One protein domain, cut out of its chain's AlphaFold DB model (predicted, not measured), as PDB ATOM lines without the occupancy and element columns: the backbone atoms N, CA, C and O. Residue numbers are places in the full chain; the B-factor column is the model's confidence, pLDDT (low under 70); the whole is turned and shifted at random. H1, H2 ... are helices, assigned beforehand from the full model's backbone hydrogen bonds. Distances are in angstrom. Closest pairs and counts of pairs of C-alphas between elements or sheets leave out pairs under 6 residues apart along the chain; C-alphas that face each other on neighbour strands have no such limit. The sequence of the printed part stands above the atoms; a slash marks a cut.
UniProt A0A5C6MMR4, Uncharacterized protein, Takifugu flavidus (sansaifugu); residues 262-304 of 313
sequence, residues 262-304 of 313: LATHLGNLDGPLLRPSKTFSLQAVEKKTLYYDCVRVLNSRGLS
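Overview. This is residues 262 to 304 of the 313 residues of an uncharacterized protein of Takifugu flavidus (sansaifugu) (UniProt A0A5C6MMR4). Little regular structure is present: one helix, H1, lies along the length of the model, with the short H2 beyond its end. The long stretch from 262 to 286, with no named element, first runs lengthwise toward the H2 end, turns round at about residues 267 to 273 and runs back to turn into H1. The printed part has 43 residues with two named helices, H1 then H2, and no named strand; it is all helix by class, though the named elements hold only 16 residues. It is compact, with a radius of gyration of the C-alphas of 10.3 A, and elongated, spanning 29 by 15 by 15 A.

Arrangement. H1, residues 287 to 298, has every O i to N i+4 pair within hydrogen-bond range. H2, residues 300 to 303, is too short for such a pair; its one O i to N i+3 pair is within range. The two are close but not clearly touching: their closest C-alphas, Arg 296 and Leu 303, are 7.6 A apart.

Along the chain. H1 runs 16.6 A from C-alpha 287 at (50.044, 32.446, -146.858) to C-alpha 298. H2 ends at C-alpha 303, (52.777, 14.067, -136.042).

Size, cuts and confidence. The C-alphas farthest apart, Gln 283 and Gly 302, are 29.4 A apart. The printed part has no cut, and the link from H1 to H2 is tight. Mean pLDDT of the printed part is 71.8; 13 residues are under 70, among them 275 to 279.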
ATOM      1  N   LEU A 262      60.728  26.600-151.687       62.31
ATOM      2  CA  LEU A 262      60.768  25.956-150.379       62.31
ATOM      3  C   LEU A 262      60.377  24.487-150.527       62.31
ATOM      4  O   LEU A 262      59.320  24.170-151.069       62.31
ATOM      5  N   ALA A 263      61.219  23.594-150.015       71.00
ATOM      6  CA  ALA A 263      60.927  22.171-149.914       71.00
ATOM      7  C   ALA A 263      60.945  21.753-148.441       71.00
ATOM      8  O   ALA A 263      61.858  22.104-147.690       71.00
ATOM      9  N   THR A 264      59.935  20.999-148.017       70.31
ATOM     10  CA  THR A 264      59.882  20.439-146.665       70.31
ATOM     11  C   THR A 264      60.826  19.243-146.573       70.31
ATOM     12  O   THR A 264      60.627  18.248-147.268       70.31
ATOM     13  N   HIS A 265      61.834  19.306-145.703       67.75
ATOM     14  CA  HIS A 265      62.721  18.171-145.453       67.75
ATOM     15  C   HIS A 265      62.305  17.446-144.167       67.75
ATOM     16  O   HIS A 265      62.546  17.936-143.065       67.75
ATOM     17  N   LEU A 266      61.648  16.294-144.315       68.69
ATOM     18  CA  LEU A 266      61.095  15.503-143.205       68.69
ATOM     19  C   LEU A 266      62.000  14.328-142.774       68.69
ATOM     20  O   LEU A 266      61.673  13.612-141.828       68.69
ATOM     21  N   GLY A 267      63.155  14.141-143.422       71.38
ATOM     22  CA  GLY A 267      64.060  13.019-143.147       71.38
ATOM     23  C   GLY A 267      63.373  11.663-143.355       71.38
ATOM     24  O   GLY A 267      62.764  11.447-144.397       71.38
ATOM     25  N   ASN A 268      63.450  10.783-142.348       72.88
ATOM     26  CA  ASN A 268      62.841   9.441-142.347       72.88
ATOM     27  C   ASN A 268      61.455   9.395-141.666       72.88
ATOM     28  O   ASN A 268      60.975   8.316-141.326       72.88
ATOM     29  N   LEU A 269      60.849  10.549-141.368       73.19
ATOM     30  CA  LEU A 269      59.556  10.610-140.687       73.19
ATOM     31  C   LEU A 269      58.422  10.400-141.695       73.19
ATOM     32  O   LEU A 269      58.338  11.129-142.682       73.19
ATOM     33  N   ASP A 270      57.534   9.447-141.408       68.25
ATOM     34  CA  ASP A 270      56.387   9.107-142.253       68.25
ATOM     35  C   ASP A 270      55.068   9.163-141.456       68.25
ATOM     36  O   ASP A 270      55.050   9.154-140.215       68.25
ATOM     37  N   GLY A 271      53.954   9.298-142.171       71.69
ATOM     38  CA  GLY A 271      52.610   9.344-141.605       71.69
ATOM     39  C   GLY A 271      51.587  10.042-142.509       71.69
ATOM     40  O   GLY A 271      51.937  10.902-143.321       71.69
ATOM     41  N   PRO A 272      50.283   9.745-142.352       68.25
ATOM     42  CA  PRO A 272      49.227  10.309-143.198       68.25
ATOM     43  C   PRO A 272      49.104  11.837-143.063       68.25
ATOM     44  O   PRO A 272      48.752  12.510-144.029       68.25
ATOM     45  N   LEU A 273      49.471  12.388-141.899       68.88
ATOM     46  CA  LEU A 273      49.536  13.828-141.621       68.88
ATOM     47  C   LEU A 273      50.839  14.495-142.096       68.88
ATOM     48  O   LEU A 273      50.935  15.718-142.057       68.88
ATOM     49  N   LEU A 274      51.830  13.716-142.539       70.19
ATOM     50  CA  LEU A 274      53.144  14.178-143.004       70.19
ATOM     51  C   LEU A 274      53.338  14.021-144.516       70.19
ATOM     52  O   LEU A 274      54.430  14.276-145.019       70.19
ATOM     53  N   ARG A 275      52.286  13.639-145.255       62.31
ATOM     54  CA  ARG A 275      52.367  13.481-146.713       62.31
ATOM     55  C   ARG A 275      52.886  14.773-147.363       62.31
ATOM     56  O   ARG A 275      52.382  15.855-147.037       62.31
ATOM     57  N   PRO A 276      53.888  14.667-148.253       56.41
ATOM     58  CA  PRO A 276      54.633  15.813-148.737       56.41
ATOM     59  C   PRO A 276      53.732  16.717-149.564       56.41
ATOM     60  O   PRO A 276      53.013  16.287-150.466       56.41
ATOM     61  N   SER A 277      53.807  17.997-149.259       55.09
ATOM     62  CA  SER A 277      53.248  19.057-150.063       55.09
ATOM     63  C   SER A 277      54.395  19.509-151.005       55.09
ATOM     64  O   SER A 277      55.547  19.639-150.586       55.09
ATOM     65  N   LYS A 278      54.130  19.527-152.325       64.94
ATOM     66  CA  LYS A 278      55.125  19.732-153.410       64.94
ATOM     67  C   LYS A 278      56.015  20.948-153.138       64.94
ATOM     68  O   LYS A 278      55.532  21.915-152.586       64.94
ATOM     69  N   THR A 279      57.260  20.955-153.612       65.12
ATOM     70  CA  THR A 279      58.120  22.154-153.607       65.12
ATOM     71  C   THR A 279      57.337  23.416-153.999       65.12
ATOM     72  O   THR A 279      56.739  23.458-155.074       65.12
ATOM     73  N   PHE A 280      57.337  24.432-153.134       72.31
ATOM     74  CA  PHE A 280      56.521  25.638-153.293       72.31
ATOM     75  C   PHE A 280      57.355  26.822-153.740       72.31
ATOM     76  O   PHE A 280      58.371  27.119-153.118       72.31
ATOM     77  N   SER A 281      56.886  27.551-154.749       72.31
ATOM     78  CA  SER A 281      57.393  28.896-155.017       72.31
ATOM     79  C   SER A 281      56.848  29.865-153.969       72.31
ATOM     80  O   SER A 281      55.635  29.996-153.806       72.31
ATOM     81  N   LEU A 282      57.739  30.566-153.265       64.88
ATOM     82  CA  LEU A 282      57.390  31.575-152.255       64.88
ATOM     83  C   LEU A 282      56.568  32.737-152.827       64.88
ATOM     84  O   LEU A 282      55.853  33.396-152.079       64.88
ATOM     85  N   GLN A 283      56.662  32.979-154.136       63.34
ATOM     86  CA  GLN A 283      55.904  34.023-154.824       63.34
ATOM     87  C   GLN A 283      54.454  33.606-155.107       63.34
ATOM     88  O   GLN A 283      53.563  34.449-155.096       63.34
ATOM     89  N   ALA A 284      54.209  32.312-155.339       71.62
ATOM     90  CA  ALA A 284      52.898  31.789-155.734       71.62
ATOM     91  C   ALA A 284      52.135  31.097-154.586       71.62
ATOM     92  O   ALA A 284      50.951  30.794-154.729       71.62
ATOM     93  N   VAL A 285      52.799  30.803-153.462       73.50
ATOM     94  CA  VAL A 285      52.201  30.048-152.353       73.50
ATOM     95  C   VAL A 285      51.260  30.916-151.518       73.50
ATOM     96  O   VAL A 285      51.595  32.015-151.074       73.50
ATOM     97  N   GLU A 286      50.065  30.398-151.247       78.25
ATOM     98  CA  GLU A 286      49.121  31.057-150.355       78.25
ATOM     99  C   GLU A 286      49.668  31.089-148.914       78.25
ATOM    100  O   GLU A 286      50.183  30.091-148.400       78.25
ATOM    101  N   LYS A 287      49.519  32.230-148.223       77.25
ATOM    102  CA  LYS A 287      50.044  32.446-146.858       77.25
ATOM    103  C   LYS A 287      49.623  31.348-145.877       77.25
ATOM    104  O   LYS A 287      50.410  30.937-145.026       77.25
ATOM    105  N   LYS A 288      48.379  30.876-145.999       77.69
ATOM    106  CA  LYS A 288      47.800  29.838-145.141       77.69
ATOM    107  C   LYS A 288      48.490  28.485-145.357       77.69
ATOM    108  O   LYS A 288      48.830  27.812-144.387       77.69
ATOM    109  N   THR A 289      48.772  28.140-146.609       75.50
ATOM    110  CA  THR A 289      49.492  26.920-147.003       75.50
ATOM    111  C   THR A 289      50.922  26.922-146.472       75.50
ATOM    112  O   THR A 289      51.336  25.960-145.826       75.50
ATOM    113  N   LEU A 290      51.641  28.040-146.632       76.25
ATOM    114  CA  LEU A 290      52.999  28.194-146.102       76.25
ATOM    115  C   LEU A 290      53.040  28.027-144.576       76.25
ATOM    116  O   LEU A 290      53.887  27.308-144.048       76.25
ATOM    117  N   TYR A 291      52.106  28.662-143.864       77.06
ATOM    118  CA  TYR A 291      52.016  28.557-142.410       77.06
ATOM    119  C   TYR A 291      51.761  27.117-141.951       77.06
ATOM    120  O   TYR A 291      52.476  26.624-141.077       77.06
ATOM    121  N   TYR A 292      50.787  26.423-142.549       77.12
ATOM    122  CA  TYR A 292      50.494  25.036-142.181       77.12
ATOM    123  C   TYR A 292      51.683  24.110-142.410       77.12
ATOM    124  O   TYR A 292      51.943  23.248-141.572       77.12
ATOM    125  N   ASP A 293      52.431  24.301-143.493       74.94
ATOM    126  CA  ASP A 293      53.597  23.474-143.791       74.94
ATOM    127  C   ASP A 293      54.760  23.757-142.835       74.94
ATOM    128  O   ASP A 293      55.376  22.817-142.330       74.94
ATOM    129  N   CYS A 294      54.994  25.018-142.462       74.69
ATOM    130  CA  CYS A 294      55.940  25.351-141.395       74.69
ATOM    131  C   CYS A 294      55.546  24.708-140.058       74.69
ATOM    132  O   CYS A 294      56.385  24.090-139.402       74.69
ATOM    133  N   VAL A 295      54.274  24.806-139.657       77.69
ATOM    134  CA  VAL A 295      53.767  24.208-138.408       77.69
ATOM    135  C   VAL A 295      53.906  22.686-138.426       77.69
ATOM    136  O   VAL A 295      54.264  22.084-137.413       77.69
ATOM    137  N   ARG A 296      53.667  22.056-139.576       75.69
ATOM    138  CA  ARG A 296      53.778  20.607-139.764       75.69
ATOM    139  C   ARG A 296      55.225  20.127-139.694       75.69
ATOM    140  O   ARG A 296      55.490  19.135-139.026       75.69
ATOM    141  N   VAL A 297      56.166  20.852-140.307       75.81
ATOM    142  CA  VAL A 297      57.607  20.557-140.206       75.81
ATOM    143  C   VAL A 297      58.099  20.731-138.769       75.81
ATOM    144  O   VAL A 297      58.779  19.847-138.248       75.81
ATOM    145  N   LEU A 298      57.714  21.820-138.096       79.81
ATOM    146  CA  LEU A 298      58.097  22.084-136.705       79.81
ATOM    147  C   LEU A 298      57.583  21.005-135.742       79.81
ATOM    148  O   LEU A 298      58.302  20.605-134.828       79.81
ATOM    149  N   ASN A 299      56.374  20.491-135.979       79.94
ATOM    150  CA  ASN A 299      55.754  19.448-135.159       79.94
ATOM    151  C   ASN A 299      55.919  18.031-135.735       79.94
ATOM    152  O   ASN A 299      55.283  17.092-135.253       79.94
ATOM    153  N   SER A 300      56.776  17.855-136.743       75.88
ATOM    154  CA  SER A 300      56.878  16.626-137.543       75.88
ATOM    155  C   SER A 300      57.101  15.366-136.706       75.88
ATOM    156  O   SER A 300      56.444  14.353-136.926       75.88
ATOM    157  N   ARG A 301      57.945  15.439-135.670       78.38
ATOM    158  CA  ARG A 301      58.191  14.321-134.740       78.38
ATOM    159  C   ARG A 301      56.951  13.894-133.951       78.38
ATOM    160  O   ARG A 301      56.794  12.711-133.687       78.38
ATOM    161  N   GLY A 302      56.086  14.836-133.573       77.00
ATOM    162  CA  GLY A 302      54.853  14.547-132.829       77.00
ATOM    163  C   GLY A 302      53.672  14.155-133.719       77.00
ATOM    164  O   GLY A 302      52.671  13.648-133.219       77.00
ATOM    165  N   LEU A 303      53.775  14.413-135.025       74.00
ATOM    166  CA  LEU A 303      52.777  14.067-136.042       74.00
ATOM    167  C   LEU A 303      53.107  12.760-136.780       74.00
ATOM    168  O   LEU A 303      52.228  12.190-137.424       74.00
ATOM    169  N   SER A 304      54.349  12.280-136.687       77.19
ATOM    170  CA  SER A 304      54.756  10.992-137.248       77.19
ATOM    171  C   SER A 304      53.987   9.854-136.581       77.19
ATOM    172  O   SER A 304      53.788   9.859-135.366       77.19
TER     173      SER A 304